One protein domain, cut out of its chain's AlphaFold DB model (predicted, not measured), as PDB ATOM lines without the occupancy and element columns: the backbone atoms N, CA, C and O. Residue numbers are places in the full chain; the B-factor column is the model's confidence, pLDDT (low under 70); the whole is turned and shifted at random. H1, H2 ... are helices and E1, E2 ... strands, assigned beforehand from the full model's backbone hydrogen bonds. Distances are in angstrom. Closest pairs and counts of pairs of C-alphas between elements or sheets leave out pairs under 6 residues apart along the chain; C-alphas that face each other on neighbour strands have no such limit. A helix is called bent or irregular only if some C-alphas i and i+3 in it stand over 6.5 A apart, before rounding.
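This is residues 21 to 179 of the 180 residues of an uncharacterized protein of Parabacteroides merdae CL03T12C32 (UniProt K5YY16). Two small antiparallel sheets sit side by side: the meander E2, E3, E4, each strand the antiparallel neighbour of the one before, and the hairpin E5, E6. H3, H4 and H5 cover one side of this row, while the first part of the long helix H1 packs on E5 and E6 from the opposite side; a long stretch, residues 44 to 62, follows H1. The 159 printed residues hold five named helices and six named strands, in the order H1 H2 H3 E1 E2 E3 E4 H4 E5 E6 H5, and the class is mixed, helices and strands. The whole is compact, with a radius of gyration of the C-alphas of 16.5 A and spans of 47 by 40 by 35 A.

Residues 21 to 22 pair antiparallel with residues 151 to 152 of E5, residues 151 to 155. H1, residues 23 to 43, comes closest to E5 at the C-alphas of Leu 23 and Val 151, 4.4 A apart. H2, residues 63 to 66, only grazes the sheet of E2, residues 100 to 104, E3, residues 109 to 115, and E4, residues 121 to 128. H3, residues 70 to 76, is on that sheet at a height of 9.8 A, over E3 and along the strands, at 17 degrees to E3 on the local plane. E1, residues 85 to 89, pairs with no named strand; its closest C-alpha to E2 is Val 86, 6.3 A from Phe 101. Across the hairpin E2 and E3, N 101 and O 113 are 2.8 A apart; across the hairpin E3 and E4, N 112 and O 125 are 2.9 A apart. H4, residues 135 to 148, touches H3 at a steep tilt of 53 degrees, opposite ways, closest at the C-alphas of Ala 76 and Ser 144, 5.5 A. E4 and E5 are near each other. E5 and E6, residues 160 to 163, form a hairpin, with N 155 and O 160 2.8 A apart. H5, residues 167 to 177, touches H4 at a tilt of 38 degrees, only just steep, closest at the C-alphas of Met 135 and Ile 174, 6.6 A. H1 and H4 are apart. Every O i to N i+4 pair is within hydrogen-bond range in H3, H4 and H5, and 15 of 17 are in H1; H2 is too short for such a pair.

H1 begins at C-alpha 23 (138.567, 182.583, 186.135) and is 30.4 A long; it is irregular, with C-alphas 24 and 27 7.5 A apart. E3 measures 20.7 A, H4 20.0 A and E4 19.8 A. H5 ends at C-alpha 177 (118.241, 184.868, 183.513).

The C-alphas farthest apart, of Glu 46 and Glu 71, are 49.0 A apart. The printed part has no cut. The link from H1 to H2 is long. Mean pLDDT of the printed part is 96.4, and no printed residue is under 70.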
ATOM      1  N   LEU A  21     133.895 181.061 191.088       98.44
ATOM      2  CA  LEU A  21     135.141 180.307 190.964       98.44
ATOM      3  C   LEU A  21     136.248 181.196 190.387       98.44
ATOM      4  O   LEU A  21     135.956 182.229 189.777       98.44
ATOM      5  N   PRO A  22     137.531 180.819 190.529       98.56
ATOM      6  CA  PRO A  22     138.603 181.480 189.797       98.56
ATOM      7  C   PRO A  22     138.342 181.451 188.295       98.56
ATOM      8  O   PRO A  22     137.914 180.435 187.748       98.56
ATOM      9  N   LEU A  23     138.701 182.524 187.591       98.50
ATOM     10  CA  LEU A  23     138.567 182.583 186.135       98.50
ATOM     11  C   LEU A  23     139.346 181.451 185.432       98.50
ATOM     12  O   LEU A  23     138.947 180.976 184.370       98.50
ATOM     13  N   ALA A  24     140.422 180.958 186.057       98.12
ATOM     14  CA  ALA A  24     141.186 179.800 185.594       98.12
ATOM     15  C   ALA A  24     140.345 178.508 185.478       98.12
ATOM     16  O   ALA A  24     140.667 177.645 184.661       98.12
ATOM     17  N   ALA A  25     139.241 178.390 186.225       98.06
ATOM     18  CA  ALA A  25     138.335 177.244 186.175       98.06
ATOM     19  C   ALA A  25     137.421 177.230 184.931       98.06
ATOM     20  O   ALA A  25     136.734 176.240 184.697       98.06
ATOM     21  N   LYS A  26     137.414 178.278 184.090       98.12
ATOM     22  CA  LYS A  26     136.439 178.439 182.989       98.12
ATOM     23  C   LYS A  26     136.340 177.228 182.064       98.12
ATOM     24  O   LYS A  26     135.245 176.744 181.795       98.12
ATOM     25  N   ASN A  27     137.476 176.714 181.593       98.06
ATOM     26  CA  ASN A  27     137.485 175.559 180.690       98.06
ATOM     27  C   ASN A  27     136.963 174.289 181.371       98.06
ATOM     28  O   ASN A  27     136.311 173.476 180.721       98.06
ATOM     29  N   PHE A  28     137.239 174.132 182.667       98.00
ATOM     30  CA  PHE A  28     136.704 173.030 183.456       98.00
ATOM     31  C   PHE A  28     135.181 173.146 183.587       98.00
ATOM     32  O   PHE A  28     134.483 172.187 183.272       98.00
ATOM     33  N   CYS A  29     134.661 174.325 183.948       98.19
ATOM     34  CA  CYS A  29     133.219 174.540 184.076       98.19
ATOM     35  C   CYS A  29     132.486 174.256 182.766       98.19
ATOM     36  O   CYS A  29     131.529 173.491 182.755       98.19
ATOM     37  N   LEU A  30     132.983 174.795 181.649       98.19
ATOM     38  CA  LEU A  30     132.403 174.545 180.330       98.19
ATOM     39  C   LEU A  30     132.434 173.055 179.960       98.19
ATOM     40  O   LEU A  30     131.467 172.548 179.399       98.19
ATOM     41  N   LYS A  31     133.517 172.334 180.276       98.06
ATOM     42  CA  LYS A  31     133.593 170.882 180.057       98.06
ATOM     43  C   LYS A  31     132.535 170.143 180.881       98.06
ATOM     44  O   LYS A  31     131.767 169.381 180.307       98.06
ATOM     45  N   GLN A  32     132.465 170.403 182.187       97.94
ATOM     46  CA  GLN A  32     131.499 169.756 183.077       97.94
ATOM     47  C   GLN A  32     130.050 170.066 182.695       97.94
ATOM     48  O   GLN A  32     129.218 169.175 182.768       97.94
ATOM     49  N   MET A  33     129.743 171.301 182.288       97.88
ATOM     50  CA  MET A  33     128.399 171.686 181.837       97.88
ATOM     51  C   MET A  33     127.978 170.886 180.602       97.88
ATOM     52  O   MET A  33     126.889 170.329 180.595       97.88
ATOM     53  N   ASN A  34     128.865 170.731 179.611       97.75
ATOM     54  CA  ASN A  34     128.574 169.886 178.448       97.75
ATOM     55  C   ASN A  34     128.353 168.415 178.845       97.75
ATOM     56  O   ASN A  34     127.436 167.779 178.344       97.75
ATOM     57  N   GLU A  35     129.157 167.878 179.768       97.94
ATOM     58  CA  GLU A  35     128.981 166.503 180.260       97.94
ATOM     59  C   GLU A  35     127.653 166.317 181.010       97.94
ATOM     60  O   GLU A  35     127.009 165.280 180.859       97.94
ATOM     61  N   ILE A  36     127.224 167.318 181.785       96.69
ATOM     62  CA  ILE A  36     125.916 167.329 182.454       96.69
ATOM     63  C   ILE A  36     124.788 167.375 181.423       96.69
ATOM     64  O   ILE A  36     123.815 166.636 181.571       96.69
ATOM     65  N   ASP A  37     124.903 168.211 180.392       96.06
ATOM     66  CA  ASP A  37     123.893 168.332 179.338       96.06
ATOM     67  C   ASP A  37     123.759 167.017 178.548       96.06
ATOM     68  O   ASP A  37     122.642 166.538 178.333       96.06
ATOM     69  N   ASP A  38     124.884 166.398 178.174       97.00
ATOM     70  CA  ASP A  38     124.923 165.100 177.489       97.00
ATOM     71  C   ASP A  38     124.315 163.993 178.369       97.00
ATOM     72  O   ASP A  38     123.429 163.255 177.929       97.00
ATOM     73  N   PHE A  39     124.723 163.917 179.641       97.06
ATOM     74  CA  PHE A  39     124.183 162.954 180.603       97.06
ATOM     75  C   PHE A  39     122.680 163.146 180.814       97.06
ATOM     76  O   PHE A  39     121.914 162.183 180.836       97.06
ATOM     77  N   SER A  40     122.235 164.397 180.937       94.81
ATOM     78  CA  SER A  40     120.824 164.731 181.122       94.81
ATOM     79  C   SER A  40     119.991 164.238 179.944       94.81
ATOM     80  O   SER A  40     118.933 163.652 180.157       94.81
ATOM     81  N   GLN A  41     120.475 164.404 178.711       95.00
ATOM     82  CA  GLN A  41     119.791 163.901 177.517       95.00
ATOM     83  C   GLN A  41     119.748 162.370 177.459       95.00
ATOM     84  O   GLN A  41     118.725 161.810 177.068       95.00
ATOM     85  N   GLU A  42     120.826 161.685 177.852       97.31
ATOM     86  CA  GLU A  42     120.884 160.216 177.863       97.31
ATOM     87  C   GLU A  42     119.960 159.602 178.927       97.31
ATOM     88  O   GLU A  42     119.331 158.566 178.697       97.31
ATOM     89  N   HIS A  43     119.848 160.253 180.086       97.12
ATOM     90  CA  HIS A  43     119.167 159.707 181.257       97.12
ATOM     91  C   HIS A  43     117.746 160.236 181.482       97.12
ATOM     92  O   HIS A  43     117.064 159.736 182.388       97.12
ATOM     93  N   GLN A  44     117.280 161.204 180.685       97.00
ATOM     94  CA  GLN A  44     115.922 161.741 180.762       97.00
ATOM     95  C   GLN A  44     114.900 160.791 180.119       97.00
ATOM     96  O   GLN A  44     114.965 160.437 178.943       97.00
ATOM     97  N   LEU A  45     113.899 160.400 180.904       95.50
ATOM     98  CA  LEU A  45     112.742 159.635 180.452       95.50
ATOM     99  C   LEU A  45     111.714 160.549 179.776       95.50
ATOM    100  O   LEU A  45     111.629 161.737 180.076       95.50
ATOM    101  N   GLU A  46     110.821 159.973 178.964       94.38
ATOM    102  CA  GLU A  46     109.695 160.706 178.351       94.38
ATOM    103  C   GLU A  46     108.787 161.408 179.383       94.38
ATOM    104  O   GLU A  46     108.108 162.381 179.062       94.38
ATOM    105  N   SER A  47     108.777 160.934 180.634       93.94
ATOM    106  CA  SER A  47     108.052 161.558 181.748       93.94
ATOM    107  C   SER A  47     108.709 162.835 182.288       93.94
ATOM    108  O   SER A  47     108.129 163.481 183.159       93.94
ATOM    109  N   GLY A  48     109.915 163.176 181.824       90.31
ATOM    110  CA  GLY A  48     110.747 164.256 182.355       90.31
ATOM    111  C   GLY A  48     111.543 163.880 183.610       90.31
ATOM    112  O   GLY A  48     112.277 164.716 184.125       90.31
ATOM    113  N   LEU A  49     111.415 162.643 184.107       94.50
ATOM    114  CA  LEU A  49     112.227 162.124 185.212       94.50
ATOM    115  C   LEU A  49     113.600 161.667 184.714       94.50
ATOM    116  O   LEU A  49     113.738 161.264 183.563       94.50
ATOM    117  N   PHE A  50     114.585 161.650 185.608       95.81
ATOM    118  CA  PHE A  50     115.931 161.159 185.316       95.81
ATOM    119  C   PHE A  50     116.146 159.772 185.922       95.81
ATOM    120  O   PHE A  50     115.629 159.461 186.996       95.81
ATOM    121  N   THR A  51     116.882 158.925 185.206       97.56
ATOM    122  CA  THR A  51     117.193 157.552 185.639       97.56
ATOM    123  C   THR A  51     118.400 157.456 186.563       97.56
ATOM    124  O   THR A  51     118.552 156.435 187.233       97.56
ATOM    125  N   ASP A  52     119.239 158.488 186.601       97.12
ATOM    126  CA  ASP A  52     120.501 158.491 187.333       97.12
ATOM    127  C   ASP A  52     120.905 159.929 187.721       97.12
ATOM    128  O   ASP A  52     120.268 160.898 187.293       97.12
ATOM    129  N   ILE A  53     121.931 160.065 188.564       94.44
ATOM    130  CA  ILE A  53     122.432 161.334 189.103       94.44
ATOM    131  C   ILE A  53     123.865 161.558 188.624       94.44
ATOM    132  O   ILE A  53     124.751 160.738 188.862       94.44
ATOM    133  N   PHE A  54     124.111 162.718 188.019       94.75
ATOM    134  CA  PHE A  54     125.462 163.142 187.676       94.75
ATOM    135  C   PHE A  54     126.155 163.770 188.890       94.75
ATOM    136  O   PHE A  54     125.631 164.702 189.501       94.75
ATOM    137  N   ILE A  55     127.363 163.303 189.210       94.75
ATOM    138  CA  ILE A  55     128.211 163.891 190.252       94.75
ATOM    139  C   ILE A  55     129.349 164.654 189.577       94.75
ATOM    140  O   ILE A  55     130.155 164.060 188.863       94.75
ATOM    141  N   ARG A  56     129.416 165.970 189.811       94.44
ATOM    142  CA  ARG A  56     130.476 166.832 189.267       94.44
ATOM    143  C   ARG A  56     131.843 166.427 189.815       94.44
ATOM    144  O   ARG A  56     131.974 166.099 190.995       94.44
ATOM    145  N   GLU A  57     132.866 166.501 188.967       94.44
ATOM    146  CA  GLU A  57     134.249 166.412 189.433       94.44
ATOM    147  C   GLU A  57     134.600 167.629 190.306       94.44
ATOM    148  O   GLU A  57     133.990 168.698 190.205       94.44
ATOM    149  N   ASN A  58     135.616 167.485 191.155       89.88
ATOM    150  CA  ASN A  58     136.158 168.627 191.885       89.88
ATOM    151  C   ASN A  58     136.887 169.559 190.914       89.88
ATOM    152  O   ASN A  58     137.698 169.102 190.105       89.88
ATOM    153  N   THR A  59     136.650 170.868 191.035       89.19
ATOM    154  CA  THR A  59     137.395 171.858 190.250       89.19
ATOM    155  C   THR A  59     138.901 171.730 190.514       89.19
ATOM    156  O   THR A  59     139.315 171.642 191.673       89.19
ATOM    157  N   PRO A  60     139.752 171.754 189.470       89.62
ATOM    158  CA  PRO A  60     141.199 171.804 189.647       89.62
ATOM    159  C   PRO A  60     141.678 173.164 190.175       89.62
ATOM    160  O   PRO A  60     142.832 173.264 190.570       89.62
ATOM    161  N   HIS A  61     140.807 174.185 190.152       92.25
ATOM    162  CA  HIS A  61     141.081 175.546 190.605       92.25
ATOM    163  C   HIS A  61     140.032 175.996 191.625       92.25
ATOM    164  O   HIS A  61     138.916 176.375 191.255       92.25
ATOM    165  N   GLY A  62     140.386 175.939 192.911       93.62
ATOM    166  CA  GLY A  62     139.533 176.386 194.018       93.62
ATOM    167  C   GLY A  62     139.626 177.895 194.261       93.62
ATOM    168  O   GLY A  62     140.659 178.511 193.998       93.62
ATOM    169  N   ILE A  63     138.567 178.512 194.801       97.50
ATOM    170  CA  ILE A  63     138.545 179.966 195.072       97.50
ATOM    171  C   ILE A  63     139.648 180.410 196.050       97.50
ATOM    172  O   ILE A  63     140.160 181.528 195.960       97.50
ATOM    173  N   GLU A  64     140.078 179.505 196.926       96.88
ATOM    174  CA  GLU A  64     141.197 179.679 197.852       96.88
ATOM    175  C   GLU A  64     142.536 180.010 197.177       96.88
ATOM    176  O   GLU A  64     143.366 180.686 197.789       96.88
ATOM    177  N   GLU A  65     142.741 179.623 195.910       96.88
ATOM    178  CA  GLU A  65     143.945 179.968 195.135       96.88
ATOM    179  C   GLU A  65     144.113 181.480 194.956       96.88
ATOM    180  O   GLU A  65     145.232 181.975 194.812       96.88
ATOM    181  N   LEU A  66     143.008 182.233 195.001       97.75
ATOM    182  CA  LEU A  66     143.020 183.691 194.906       97.75
ATOM    183  C   LEU A  66     143.401 184.368 196.230       97.75
ATOM    184  O   LEU A  66     143.626 185.578 196.252       97.75
ATOM    185  N   GLY A  67     143.462 183.619 197.337       97.94
ATOM    186  CA  GLY A  67     143.846 184.144 198.648       97.94
ATOM    187  C   GLY A  67     142.901 185.217 199.194       97.94
ATOM    188  O   GLY A  67     143.327 186.047 200.001       97.94
ATOM    189  N   LEU A  68     141.638 185.223 198.747       98.31
ATOM    190  CA  LEU A  68     140.650 186.226 199.130       98.31
ATOM    191  C   LEU A  68     140.388 186.204 200.636       98.31
ATOM    192  O   LEU A  68     140.223 185.151 201.254       98.31
ATOM    193  N   ARG A  69     140.315 187.396 201.224       98.19
ATOM    194  CA  ARG A  69     139.929 187.603 202.620       98.19
ATOM    195  C   ARG A  69     138.474 188.073 202.719       98.19
ATOM    196  O   ARG A  69     138.022 188.805 201.834       98.19
ATOM    197  N   PRO A  70     137.738 187.731 203.795       97.50
ATOM    198  CA  PRO A  70     136.359 188.185 203.999       97.50
ATOM    199  C   PRO A  70     136.179 189.696 203.899       97.50
ATOM    200  O   PRO A  70     135.124 190.167 203.484       97.50
ATOM    201  N   GLU A  71     137.186 190.475 204.284       97.94
ATOM    202  CA  GLU A  71     137.164 191.935 204.218       97.94
ATOM    203  C   GLU A  71     137.024 192.433 202.775       97.94
ATOM    204  O   GLU A  71     136.321 193.412 202.542       97.94
ATOM    205  N   GLN A  72     137.622 191.736 201.803       98.38
ATOM    206  CA  GLN A  72     137.524 192.095 200.385       98.38
ATOM    207  C   GLN A  72     136.098 191.893 199.863       98.38
ATOM    208  O   GLN A  72     135.556 192.781 199.212       98.38
ATOM    209  N   LEU A  73     135.455 190.771 200.210       98.31
ATOM    210  CA  LEU A  73     134.054 190.520 199.847       98.31
ATOM    211  C   LEU A  73     133.096 191.463 200.582       98.31
ATOM    212  O   LEU A  73     132.119 191.942 200.008       98.31
ATOM    213  N   ASN A  74     133.394 191.776 201.845       97.31
ATOM    214  CA  ASN A  74     132.633 192.755 202.612       97.31
ATOM    215  C   ASN A  74     132.683 194.152 201.996       97.31
ATOM    216  O   ASN A  74     131.662 194.839 202.017       97.31
ATOM    217  N   GLU A  75     133.840 194.565 201.478       98.19
ATOM    218  CA  GLU A  75     133.998 195.850 200.801       98.19
ATOM    219  C   GLU A  75     133.291 195.848 199.441       98.19
ATOM    220  O   GLU A  75     132.483 196.739 199.178       98.19
ATOM    221  N   ALA A  76     133.505 194.812 198.623       98.06
ATOM    222  CA  ALA A  76     132.869 194.666 197.312       98.06
ATOM    223  C   ALA A  76     131.333 194.712 197.405       98.06
ATOM    224  O   ALA A  76     130.652 195.364 196.618       98.06
ATOM    225  N   LEU A  77     130.767 194.071 198.428       98.19
ATOM    226  CA  LEU A  77     129.323 193.967 198.628       98.19
ATOM    227  C   LEU A  77     128.803 194.938 199.702       98.19
ATOM    228  O   LEU A  77     127.728 194.721 200.263       98.19
ATOM    229  N   ASN A  78     129.532 196.018 200.018       97.75
ATOM    230  CA  ASN A  78     129.211 196.897 201.153       97.75
ATOM    231  C   ASN A  78     127.830 197.578 201.059       97.75
ATOM    232  O   ASN A  78     127.243 197.945 202.079       97.75
ATOM    233  N   PHE A  79     127.293 197.704 199.844       97.56
ATOM    234  CA  PHE A  79     125.980 198.272 199.554       97.56
ATOM    235  C   PHE A  79     124.828 197.292 199.808       97.56
ATOM    236  O   PHE A  79     123.669 197.708 199.810       97.56
ATOM    237  N   LEU A  80     125.130 196.010 200.027       97.69
ATOM    238  CA  LEU A  80     124.185 195.015 200.507       97.69
ATOM    239  C   LEU A  80     124.304 194.896 202.031       97.69
ATOM    240  O   LEU A  80     125.414 194.867 202.576       97.69
ATOM    241  N   PRO A  81     123.181 194.806 202.754       97.25
ATOM    242  CA  PRO A  81     123.224 194.673 204.200       97.25
ATOM    243  C   PRO A  81     123.732 193.285 204.611       97.25
ATOM    244  O   PRO A  81     123.394 192.274 203.997       97.25
ATOM    245  N   SER A  82     124.532 193.242 205.678       97.50
ATOM    246  CA  SER A  82     125.079 192.005 206.238       97.50
ATOM    247  C   SER A  82     124.052 191.231 207.058       97.50
ATOM    248  O   SER A  82     123.167 191.814 207.696       97.50
ATOM    249  N   TYR A  83     124.217 189.913 207.074       97.88
ATOM    250  CA  TYR A  83     123.547 189.031 208.020       97.88
ATOM    251  C   TYR A  83     124.372 188.884 209.300       97.88
ATOM    252  O   TYR A  83     125.596 188.999 209.280       97.88
ATOM    253  N   ASP A  84     123.683 188.673 210.418       97.25
ATOM    254  CA  ASP A  84     124.299 188.374 211.713       97.25
ATOM    255  C   ASP A  84     124.547 186.864 211.881       97.25
ATOM    256  O   ASP A  84     125.335 186.472 212.737       97.25
ATOM    257  N   LEU A  85     123.838 186.033 211.108       96.94
ATOM    258  CA  LEU A  85     123.907 184.572 211.122       96.94
ATOM    259  C   LEU A  85     123.539 184.020 209.739       96.94
ATOM    260  O   LEU A  85     122.638 184.555 209.084       96.94
ATOM    261  N   VAL A  86     124.196 182.935 209.334       97.81
ATOM    262  CA  VAL A  86     123.809 182.128 208.174       97.81
ATOM    263  C   VAL A  86     123.438 180.731 208.657       97.81
ATOM    264  O   VAL A  86     124.180 180.113 209.414       97.81
ATOM    265  N   GLU A  87     122.282 180.250 208.222       97.69
ATOM    266  CA  GLU A  87     121.780 178.907 208.494       97.69
ATOM    267  C   GLU A  87     121.696 178.087 207.204       97.69
ATOM    268  O   GLU A  87     121.506 178.633 206.114       97.69
ATOM    269  N   THR A  88     121.771 176.769 207.348       97.88
ATOM    270  CA  THR A  88     121.478 175.804 206.287       97.88
ATOM    271  C   THR A  88     120.584 174.680 206.800       97.88
ATOM    272  O   THR A  88     120.286 174.605 207.996       97.88
ATOM    273  N   GLY A  89     120.098 173.840 205.893       96.50
ATOM    274  CA  GLY A  89     119.362 172.632 206.227       96.50
ATOM    275  C   GLY A  89     118.360 172.216 205.158       96.50
ATOM    276  O   GLY A  89     118.341 172.735 204.040       96.50
ATOM    277  N   TYR A  90     117.491 171.293 205.559       94.12
ATOM    278  CA  TYR A  90     116.485 170.653 204.720       94.12
ATOM    279  C   TYR A  90     115.128 170.624 205.429       94.12
ATOM    280  O   TYR A  90     115.026 170.317 206.622       94.12
ATOM    281  N   SER A  91     114.049 170.875 204.685       90.94
ATOM    282  CA  SER A  91     112.675 170.854 205.208       90.94
ATOM    283  C   SER A  91     112.497 171.767 206.441       90.94
ATOM    284  O   SER A  91     112.597 172.988 206.330       90.94
ATOM    285  N   SER A  92     112.194 171.204 207.614       92.00
ATOM    286  CA  SER A  92     112.073 171.937 208.881       92.00
ATOM    287  C   SER A  92     113.358 171.957 209.714       92.00
ATOM    288  O   SER A  92     113.404 172.671 210.717       92.00
ATOM    289  N   TYR A  93     114.380 171.187 209.326       95.44
ATOM    290  CA  TYR A  93     115.677 171.178 209.992       95.44
ATOM    291  C   TYR A  93     116.480 172.420 209.604       95.44
ATOM    292  O   TYR A  93     116.510 172.816 208.438       95.44
ATOM    293  N   ARG A  94     117.112 173.039 210.602       96.75
ATOM    294  CA  ARG A  94     117.987 174.200 210.446       96.75
ATOM    295  C   ARG A  94     119.160 174.075 211.396       96.75
ATOM    296  O   ARG A  94     118.966 173.732 212.564       96.75
ATOM    297  N   GLU A  95     120.329 174.437 210.909       97.50
ATOM    298  CA  GLU A  95     121.544 174.557 211.697       97.50
ATOM    299  C   GLU A  95     122.354 175.776 211.266       97.50
ATOM    300  O   GLU A  95     122.181 176.301 210.166       97.50
ATOM    301  N   GLU A  96     123.216 176.255 212.155       97.62
ATOM    302  CA  GLU A  96     124.163 177.315 211.829       97.62
ATOM    303  C   GLU A  96     125.216 176.784 210.847       97.62
ATOM    304  O   GLU A  96     125.825 175.743 211.079       97.62
ATOM    305  N   SER A  97     125.449 177.527 209.764       97.31
ATOM    306  CA  SER A  97     126.570 177.282 208.861       97.31
ATOM    307  C   SER A  97     127.799 177.971 209.450       97.31
ATOM    308  O   SER A  97     128.007 179.172 209.257       97.31
ATOM    309  N   GLU A  98     128.590 177.234 210.230       95.69
ATOM    310  CA  GLU A  98     129.777 177.787 210.888       95.69
ATOM    311  C   GLU A  98     130.766 178.380 209.869       95.69
ATOM    312  O   GLU A  98     130.833 177.967 208.709       95.69
ATOM    313  N   ALA A  99     131.524 179.396 210.297       97.19
ATOM    314  CA  ALA A  99     132.503 180.104 209.462       97.19
ATOM    315  C   ALA A  99     131.945 180.628 208.117       97.19
ATOM    316  O   ALA A  99     132.707 180.887 207.183       97.19
ATOM    317  N   THR A 100     130.625 180.812 208.029       98.31
ATOM    318  CA  THR A 100     129.927 181.326 206.852       98.31
ATOM    319  C   THR A 100     129.386 182.722 207.116       98.31
ATOM    320  O   THR A 100     128.847 183.030 208.179       98.31
ATOM    321  N   PHE A 101     129.504 183.576 206.113       98.38
ATOM    322  CA  PHE A 101     129.031 184.947 206.129       98.38
ATOM    323  C   PHE A 101     128.104 185.170 204.943       98.38
ATOM    324  O   PHE A 101     128.129 184.427 203.962       98.38
ATOM    325  N   GLY A 102     127.300 186.226 205.012       97.75
ATOM    326  CA  GLY A 102     126.477 186.603 203.879       97.75
ATOM    327  C   GLY A 102     126.036 188.053 203.894       97.75
ATOM    328  O   GLY A 102     125.988 188.721 204.937       97.75
ATOM    329  N   ARG A 103     125.659 188.525 202.707       98.44
ATOM    330  CA  ARG A 103     125.066 189.841 202.455       98.44
ATOM    331  C   ARG A 103     123.946 189.708 201.438       98.44
ATOM    332  O   ARG A 103     124.073 188.949 200.483       98.44
ATOM    333  N   GLY A 104     122.860 190.447 201.630       97.69
ATOM    334  CA  GLY A 104     121.703 190.298 200.754       97.69
ATOM    335  C   GLY A 104     120.438 190.980 201.242       97.69
ATOM    336  O   GLY A 104     120.377 191.524 202.345       97.69
ATOM    337  N   ASN A 105     119.407 190.958 200.404       95.75
ATOM    338  CA  ASN A 105     118.110 191.575 200.696       95.75
ATOM    339  C   ASN A 105     117.022 190.564 201.082       95.75
ATOM    340  O   ASN A 105     115.872 190.955 201.279       95.75
ATOM    341  N   GLY A 106     117.381 189.294 201.260       90.69
ATOM    342  CA  GLY A 106     116.448 188.208 201.533       90.69
ATOM    343  C   GLY A 106     116.363 187.256 200.350       90.69
ATOM    344  O   GLY A 106     117.263 187.227 199.521       90.69
ATOM    345  N   TYR A 107     115.306 186.453 200.322       87.19
ATOM    346  CA  TYR A 107     115.081 185.387 199.343       87.19
ATOM    347  C   TYR A 107     115.430 185.795 197.901       87.19
ATOM    348  O   TYR A 107     115.021 186.874 197.459       87.19
ATOM    349  N   GLY A 108     116.195 184.954 197.202       92.69
ATOM    350  CA  GLY A 108     116.599 185.176 195.816       92.69
ATOM    351  C   GLY A 108     117.604 186.310 195.632       92.69
ATOM    352  O   GLY A 108     117.749 186.802 194.518       92.69
ATOM    353  N   GLN A 109     118.208 186.837 196.705       96.25
ATOM    354  CA  GLN A 109     119.044 188.047 196.686       96.25
ATOM    355  C   GLN A 109     120.206 187.971 197.680       96.25
ATOM    356  O   GLN A 109     120.464 188.949 198.394       96.25
ATOM    357  N   ASN A 110     120.882 186.820 197.759       97.94
ATOM    358  CA  ASN A 110     121.930 186.579 198.751       97.94
ATOM    359  C   ASN A 110     123.256 186.166 198.117       97.94
ATOM    360  O   ASN A 110     123.307 185.328 197.221       97.94
ATOM    361  N   PHE A 111     124.331 186.721 198.671       98.44
ATOM    362  CA  PHE A 111     125.679 186.190 198.559       98.44
ATOM    363  C   PHE A 111     126.056 185.532 199.871       98.44
ATOM    364  O   PHE A 111     125.848 186.110 200.944       98.44
ATOM    365  N   PHE A 112     126.692 184.379 199.757       98.56
ATOM    366  CA  PHE A 112     127.279 183.648 200.858       98.56
ATOM    367  C   PHE A 112     128.744 183.367 200.559       98.56
ATOM    368  O   PHE A 112     129.133 183.196 199.403       98.56
ATOM    369  N   TRP A 113     129.560 183.322 201.603       98.69
ATOM    370  CA  TRP A 113     130.925 182.831 201.499       98.69
ATOM    371  C   TRP A 113     131.369 182.200 202.811       98.69
ATOM    372  O   TRP A 113     131.021 182.680 203.893       98.69
ATOM    373  N   SER A 114     132.166 181.145 202.710       98.44
ATOM    374  CA  SER A 114     132.793 180.478 203.849       98.44
ATOM    375  C   SER A 114     134.292 180.755 203.879       98.44
ATOM    376  O   SER A 114     134.888 181.182 202.882       98.44
ATOM    377  N   ILE A 115     134.896 180.572 205.055       98.50
ATOM    378  CA  ILE A 115     136.347 180.634 205.236       98.50
ATOM    379  C   ILE A 115     136.911 179.326 205.769       98.50
ATOM    380  O   ILE A 115     136.295 178.644 206.584       98.50
ATOM    381  N   ASN A 116     138.145 179.031 205.370       97.44
ATOM    382  CA  ASN A 116     138.941 177.971 205.973       97.44
ATOM    383  C   ASN A 116     139.612 178.425 207.285       97.44
ATOM    384  O   ASN A 116     139.573 179.596 207.669       97.44
ATOM    385  N   GLU A 117     140.304 177.498 207.953       96.38
ATOM    386  CA  GLU A 117     141.004 177.733 209.228       96.38
ATOM    387  C   GLU A 117     142.074 178.837 209.159       96.38
ATOM    388  O   GLU A 117     142.404 179.463 210.165       96.38
ATOM    389  N   SER A 118     142.612 179.104 207.965       96.50
ATOM    390  CA  SER A 118     143.593 180.171 207.731       96.50
ATOM    391  C   SER A 118     142.940 181.539 207.496       96.50
ATOM    392  O   SER A 118     143.643 182.513 207.200       96.50
ATOM    393  N   GLY A 119     141.609 181.628 207.590       97.38
ATOM    394  CA  GLY A 119     140.822 182.832 207.325       97.38
ATOM    395  C   GLY A 119     140.821 183.241 205.852       97.38
ATOM    396  O   GLY A 119     140.761 184.435 205.551       97.38
ATOM    397  N   VAL A 120     141.008 182.288 204.937       98.38
ATOM    398  CA  VAL A 120     140.920 182.501 203.484       98.38
ATOM    399  C   VAL A 120     139.561 182.002 203.014       98.38
ATOM    400  O   VAL A 120     139.099 180.963 203.478       98.38
ATOM    401  N   VAL A 121     138.929 182.743 202.107       98.62
ATOM    402  CA  VAL A 121     137.665 182.338 201.485       98.62
ATOM    403  C   VAL A 121     137.869 181.037 200.711       98.62
ATOM    404  O   VAL A 121     138.761 180.968 199.869       98.62
ATOM    405  N   ASN A 122     137.050 180.024 200.997       97.75
ATOM    406  CA  ASN A 122     137.128 178.698 200.369       97.75
ATOM    407  C   ASN A 122     135.857 178.293 199.601       97.75
ATOM    408  O   ASN A 122     135.907 177.344 198.826       97.75
ATOM    409  N   ALA A 123     134.751 179.026 199.740       98.31
ATOM    410  CA  ALA A 123     133.618 178.950 198.817       98.31
ATOM    411  C   ALA A 123     132.874 180.288 198.760       98.31
ATOM    412  O   ALA A 123     132.851 181.039 199.738       98.31
ATOM    413  N   ILE A 124     132.254 180.575 197.615       98.62
ATOM    414  CA  ILE A 124     131.345 181.708 197.417       98.62
ATOM    415  C   ILE A 124     130.173 181.208 196.573       98.62
ATOM    416  O   ILE A 124     130.382 180.733 195.458       98.62
ATOM    417  N   TRP A 125     128.951 181.342 197.073       98.50
ATOM    418  CA  TRP A 125     127.744 180.907 196.369       98.50
ATOM    419  C   TRP A 125     126.609 181.912 196.521       98.50
ATOM    420  O   TRP A 125     126.653 182.821 197.357       98.50
ATOM    421  N   LEU A 126     125.621 181.788 195.642       97.81
ATOM    422  CA  LEU A 126     124.528 182.732 195.512       97.81
ATOM    423  C   LEU A 126     123.186 182.017 195.614       97.81
ATOM    424  O   LEU A 126     122.991 180.949 195.045       97.81
ATOM    425  N   ASP A 127     122.244 182.689 196.262       94.69
ATOM    426  CA  ASP A 127     120.815 182.489 196.040       94.69
ATOM    427  C   ASP A 127     120.350 183.661 195.164       94.69
ATOM    428  O   ASP A 127     120.328 184.814 195.617       94.69
ATOM    429  N   ILE A 128     120.103 183.376 193.881       94.31
ATOM    430  CA  ILE A 128     119.941 184.383 192.829       94.31
ATOM    431  C   ILE A 128     118.615 184.262 192.075       94.31
ATOM    432  O   ILE A 128     118.362 183.314 191.338       94.31
ATOM    433  N   GLU A 129     117.816 185.322 192.169       94.31
ATOM    434  CA  GLU A 129     116.615 185.563 191.379       94.31
ATOM    435  C   GLU A 129     116.784 186.876 190.598       94.31
ATOM    436  O   GLU A 129     116.847 187.981 191.162       94.31
ATOM    437  N   VAL A 130     116.882 186.766 189.272       93.19
ATOM    438  CA  VAL A 130     117.012 187.924 188.380       93.19
ATOM    439  C   VAL A 130     115.630 188.339 187.886       93.19
ATOM    440  O   VAL A 130     115.077 187.758 186.963       93.19
ATOM    441  N   ALA A 131     115.097 189.402 188.478       92.44
ATOM    442  CA  ALA A 131     113.833 190.026 188.112       92.44
ATOM    443  C   ALA A 131     114.068 191.502 187.748       92.44
ATOM    444  O   ALA A 131     115.061 192.082 188.194       92.44
ATOM    445  N   PRO A 132     113.153 192.175 187.020       91.94
ATOM    446  CA  PRO A 132     113.337 193.575 186.619       91.94
ATOM    447  C   PRO A 132     113.722 194.529 187.762       91.94
ATOM    448  O   PRO A 132     114.474 195.474 187.552       91.94
ATOM    449  N   ILE A 133     113.242 194.266 188.982       91.69
ATOM    450  CA  ILE A 133     113.542 195.072 190.174       91.69
ATOM    451  C   ILE A 133     114.912 194.767 190.810       91.69
ATOM    452  O   ILE A 133     115.415 195.591 191.569       91.69
ATOM    453  N   THR A 134     115.514 193.606 190.526       94.75
ATOM    454  CA  THR A 134     116.810 193.167 191.078       94.75
ATOM    455  C   THR A 134     117.958 193.261 190.070       94.75
ATOM    456  O   THR A 134     119.113 193.218 190.485       94.75
ATOM    457  N   MET A 135     117.678 193.454 188.771       95.38
ATOM    458  CA  MET A 135     118.691 193.497 187.699       95.38
ATOM    459  C   MET A 135     119.855 194.450 187.993       95.38
ATOM    460  O   MET A 135     121.013 194.060 187.865       95.38
ATOM    461  N   ASP A 136     119.573 195.687 188.411       95.88
ATOM    462  CA  ASP A 136     120.623 196.682 188.676       95.88
ATOM    463  C   ASP A 136     121.499 196.295 189.872       95.88
ATOM    464  O   ASP A 136     122.708 196.527 189.869       95.88
ATOM    465  N   MET A 137     120.896 195.673 190.887       96.69
ATOM    466  CA  MET A 137     121.605 195.182 192.063       96.69
ATOM    467  C   MET A 137     122.500 193.993 191.706       96.69
ATOM    468  O   MET A 137     123.669 193.990 192.096       96.69
ATOM    469  N   TRP A 138     122.013 193.050 190.896       97.81
ATOM    470  CA  TRP A 138     122.820 191.932 190.406       97.81
ATOM    471  C   TRP A 138     123.958 192.384 189.506       97.81
ATOM    472  O   TRP A 138     125.099 191.999 189.744       97.81
ATOM    473  N   ARG A 139     123.686 193.280 188.553       98.00
ATOM    474  CA  ARG A 139     124.713 193.890 187.699       98.00
ATOM    475  C   ARG A 139     125.825 194.499 188.532       98.00
ATOM    476  O   ARG A 139     126.990 194.163 188.351       98.00
ATOM    477  N   LYS A 140     125.460 195.368 189.477       98.06
ATOM    478  CA  LYS A 140     126.426 196.035 190.348       98.06
ATOM    479  C   LYS A 140     127.241 195.032 191.170       98.06
ATOM    480  O   LYS A 140     128.447 195.207 191.309       98.06
ATOM    481  N   SER A 141     126.595 193.997 191.701       98.06
ATOM    482  CA  SER A 141     127.253 192.993 192.547       98.06
ATOM    483  C   SER A 141     128.226 192.120 191.763       98.06
ATOM    484  O   SER A 141     129.364 191.955 192.188       98.06
ATOM    485  N   LEU A 142     127.818 191.627 190.592       98.50
ATOM    486  CA  LEU A 142     128.666 190.798 189.735       98.50
ATOM    487  C   LEU A 142     129.869 191.581 189.192       98.50
ATOM    488  O   LEU A 142     130.985 191.068 189.230       98.50
ATOM    489  N   ILE A 143     129.671 192.842 188.781       98.56
ATOM    490  CA  ILE A 143     130.776 193.729 188.376       98.56
ATOM    491  C   ILE A 143     131.753 193.924 189.537       98.56
ATOM    492  O   ILE A 143     132.956 193.756 189.360       98.56
ATOM    493  N   SER A 144     131.254 194.226 190.738       98.31
ATOM    494  CA  SER A 144     132.126 194.485 191.887       98.31
ATOM    495  C   SER A 144     132.976 193.270 192.278       98.31
ATOM    496  O   SER A 144     134.135 193.428 192.667       98.31
ATOM    497  N   LEU A 145     132.446 192.051 192.134       98.31
ATOM    498  CA  LEU A 145     133.224 190.827 192.339       98.31
ATOM    499  C   LEU A 145     134.320 190.654 191.279       98.31
ATOM    500  O   LEU A 145     135.459 190.358 191.638       98.31
ATOM    501  N   GLY A 146     134.009 190.900 190.004       98.25
ATOM    502  CA  GLY A 146     134.989 190.842 188.915       98.25
ATOM    503  C   GLY A 146     136.085 191.909 188.991       98.25
ATOM    504  O   GLY A 146     137.219 191.667 188.584       98.25
ATOM    505  N   GLU A 147     135.784 193.074 189.569       98.19
ATOM    506  CA  GLU A 147     136.779 194.108 189.887       98.19
ATOM    507  C   GLU A 147     137.664 193.722 191.084       98.19
ATOM    508  O   GLU A 147     138.803 194.181 191.189       98.19
ATOM    509  N   THR A 148     137.158 192.877 191.989       98.12
ATOM    510  CA  THR A 148     137.879 192.446 193.196       98.12
ATOM    511  C   THR A 148     138.926 191.379 192.886       98.12
ATOM    512  O   THR A 148     140.012 191.396 193.471       98.12
ATOM    513  N   ALA A 149     138.612 190.439 191.992       98.00
ATOM    514  CA  ALA A 149     139.498 189.341 191.622       98.00
ATOM    515  C   ALA A 149     139.132 188.749 190.249       98.00
ATOM    516  O   ALA A 149     137.995 188.891 189.806       98.00
ATOM    517  N   PRO A 150     140.062 188.042 189.575       98.31
ATOM    518  CA  PRO A 150     139.767 187.355 188.323       98.31
ATOM    519  C   PRO A 150     138.901 186.118 188.591       98.31
ATOM    520  O   PRO A 150     139.413 185.013 188.792       98.31
ATOM    521  N   VAL A 151     137.587 186.316 188.610       98.75
ATOM    522  CA  VAL A 151     136.590 185.288 188.920       98.75
ATOM    523  C   VAL A 151     135.566 185.120 187.800       98.75
ATOM    524  O   VAL A 151     135.379 185.997 186.956       98.75
ATOM    525  N   LEU A 152     134.889 183.978 187.815       98.75
ATOM    526  CA  LEU A 152     133.733 183.671 186.986       98.75
ATOM    527  C   LEU A 152     132.540 183.285 187.865       98.75
ATOM    528  O   LEU A 152     132.728 182.845 188.998       98.75
ATOM    529  N   LEU A 153     131.332 183.417 187.326       98.69
ATOM    530  CA  LEU A 153     130.113 182.826 187.873       98.69
ATOM    531  C   LEU A 153     129.814 181.531 187.114       98.69
ATOM    532  O   LEU A 153     129.653 181.560 185.894       98.69
ATOM    533  N   ALA A 154     129.728 180.416 187.832       98.31
ATOM    534  CA  ALA A 154     129.223 179.150 187.321       98.31
ATOM    535  C   ALA A 154     127.804 178.941 187.856       98.31
ATOM    536  O   ALA A 154     127.605 178.758 189.055       98.31
ATOM    537  N   ASP A 155     126.814 178.997 186.970       97.62
ATOM    538  CA  ASP A 155     125.425 178.671 187.277       97.62
ATOM    539  C   ASP A 155     125.096 177.300 186.681       97.62
ATOM    540  O   ASP A 155     124.731 177.166 185.509       97.62
ATOM    541  N   TRP A 156     125.278 176.267 187.504       96.69
ATOM    542  CA  TRP A 156     125.120 174.869 187.116       96.69
ATOM    543  C   TRP A 156     123.669 174.507 186.801       96.69
ATOM    544  O   TRP A 156     123.433 173.593 186.020       96.69
ATOM    545  N   ASN A 157     122.699 175.246 187.350       92.38
ATOM    546  CA  ASN A 157     121.275 174.998 187.122       92.38
ATOM    547  C   ASN A 157     120.843 175.262 185.672       92.38
ATOM    548  O   ASN A 157     119.797 174.779 185.243       92.38
ATOM    549  N   CYS A 158     121.605 176.068 184.931       92.31
ATOM    550  CA  CYS A 158     121.283 176.440 183.553       92.31
ATOM    551  C   CYS A 158     122.488 176.394 182.606       92.31
ATOM    552  O   CYS A 158     122.433 176.979 181.526       92.31
ATOM    553  N   SER A 159     123.564 175.705 182.999       95.12
ATOM    554  CA  SER A 159     124.775 175.530 182.188       95.12
ATOM    555  C   SER A 159     125.375 176.862 181.693       95.12
ATOM    556  O   SER A 159     125.844 176.971 180.559       95.12
ATOM    557  N   LEU A 160     125.377 177.898 182.548       96.38
ATOM    558  CA  LEU A 160     125.940 179.217 182.231       96.38
ATOM    559  C   LEU A 160     127.261 179.459 182.970       96.38
ATOM    560  O   LEU A 160     127.338 179.366 184.193       96.38
ATOM    561  N   CYS A 161     128.298 179.844 182.223       97.81
ATOM    562  CA  CYS A 161     129.614 180.199 182.753       97.81
ATOM    563  C   CYS A 161     129.994 181.621 182.318       97.81
ATOM    564  O   CYS A 161     130.279 181.865 181.145       97.81
ATOM    565  N   VAL A 162     130.037 182.551 183.270       98.56
ATOM    566  CA  VAL A 162     130.130 183.995 183.012       98.56
ATOM    567  C   VAL A 162     131.463 184.533 183.507       98.56
ATOM    568  O   VAL A 162     131.769 184.427 184.691       98.56
ATOM    569  N   ASP A 163     132.253 185.141 182.629       98.62
ATOM    570  CA  ASP A 163     133.477 185.834 183.031       98.62
ATOM    571  C   ASP A 163     133.124 187.170 183.699       98.62
ATOM    572  O   ASP A 163     132.669 188.100 183.035       98.62
ATOM    573  N   LEU A 164     133.336 187.287 185.015       98.75
ATOM    574  CA  LEU A 164     132.967 188.509 185.733       98.75
ATOM    575  C   LEU A 164     133.957 189.656 185.496       98.75
ATOM    576  O   LEU A 164     133.657 190.800 185.826       98.75
ATOM    577  N   THR A 165     135.107 189.391 184.875       98.25
ATOM    578  CA  THR A 165     136.034 190.448 184.444       98.25
ATOM    579  C   THR A 165     135.573 191.134 183.154       98.25
ATOM    580  O   THR A 165     136.092 192.192 182.789       98.25
ATOM    581  N   ASN A 166     134.571 190.566 182.474       98.31
ATOM    582  CA  ASN A 166     133.994 191.092 181.249       98.31
ATOM    583  C   ASN A 166     132.554 191.572 181.486       98.31
ATOM    584  O   ASN A 166     131.616 190.785 181.604       98.31
ATOM    585  N   SER A 167     132.348 192.890 181.469       95.88
ATOM    586  CA  SER A 167     131.022 193.483 181.668       95.88
ATOM    587  C   SER A 167     129.982 193.017 180.645       95.88
ATOM    588  O   SER A 167     128.800 192.964 180.967       95.88
ATOM    589  N   SER A 168     130.389 192.692 179.412       97.56
ATOM    590  CA  SER A 168     129.451 192.226 178.387       97.56
ATOM    591  C   SER A 168     128.882 190.846 178.712       97.56
ATOM    592  O   SER A 168     127.679 190.653 178.543       97.56
ATOM    593  N   ASP A 169     129.703 189.940 179.247       98.25
ATOM    594  CA  ASP A 169     129.268 188.603 179.667       98.25
ATOM    595  C   ASP A 169     128.265 188.718 180.835       98.25
ATOM    596  O   ASP A 169     127.247 188.025 180.863       98.25
ATOM    597  N   ILE A 170     128.491 189.661 181.760       98.44
ATOM    598  CA  ILE A 170     127.565 189.954 182.870       98.44
ATOM    599  C   ILE A 170     126.204 190.444 182.357       98.44
ATOM    600  O   ILE A 170     125.163 189.980 182.828       98.44
ATOM    601  N   GLU A 171     126.180 191.386 181.407       97.56
ATOM    602  CA  GLU A 171     124.916 191.880 180.841       97.56
ATOM    603  C   GLU A 171     124.138 190.775 180.124       97.56
ATOM    604  O   GLU A 171     122.909 190.720 180.223       97.56
ATOM    605  N   GLU A 172     124.842 189.903 179.403       96.94
ATOM    606  CA  GLU A 172     124.234 188.766 178.721       96.94
ATOM    607  C   GLU A 172     123.606 187.793 179.722       96.94
ATOM    608  O   GLU A 172     122.429 187.463 179.577       96.94
ATOM    609  N   TYR A 173     124.326 187.441 180.790       97.25
ATOM    610  CA  TYR A 173     123.806 186.591 181.862       97.25
ATOM    611  C   TYR A 173     122.538 187.165 182.507       97.25
ATOM    612  O   TYR A 173     121.528 186.473 182.626       97.25
ATOM    613  N   ILE A 174     122.550 188.449 182.879       96.38
ATOM    614  CA  ILE A 174     121.391 189.101 183.510       96.38
ATOM    615  C   ILE A 174     120.191 189.115 182.566       96.38
ATOM    616  O   ILE A 174     119.056 188.867 182.980       96.38
ATOM    617  N   LYS A 175     120.429 189.397 181.284       93.75
ATOM    618  CA  LYS A 175     119.380 189.390 180.270       93.75
ATOM    619  C   LYS A 175     118.803 187.992 180.073       93.75
ATOM    620  O   LYS A 175     117.584 187.876 179.970       93.75
ATOM    621  N   GLU A 176     119.643 186.964 180.029       92.75
ATOM    622  CA  GLU A 176     119.201 185.584 179.844       92.75
ATOM    623  C   GLU A 176     118.416 185.079 181.057       92.75
ATOM    624  O   GLU A 176     117.272 184.660 180.904       92.75
ATOM    625  N   LYS A 177     118.939 185.258 182.277       91.50
ATOM    626  CA  LYS A 177     118.241 184.868 183.513       91.50
ATOM    627  C   LYS A 177     116.919 185.601 183.716       91.50
ATOM    628  O   LYS A 177     115.999 185.013 184.255       91.50
ATOM    629  N   SER A 178     116.789 186.848 183.254       88.06
ATOM    630  CA  SER A 178     115.523 187.597 183.356       88.06
ATOM    631  C   SER A 178     114.384 187.061 182.473       88.06
ATOM    632  O   SER A 178     113.261 187.561 182.553       88.06
ATOM    633  N   ARG A 179     114.677 186.110 181.575       83.00
ATOM    634  CA  ARG A 179     113.714 185.504 180.642       83.00
ATOM    635  C   ARG A 179     113.273 184.098 181.048       83.00
ATOM    636  O   ARG A 179     112.296 183.619 180.469       83.00
TER     637      ARG A 179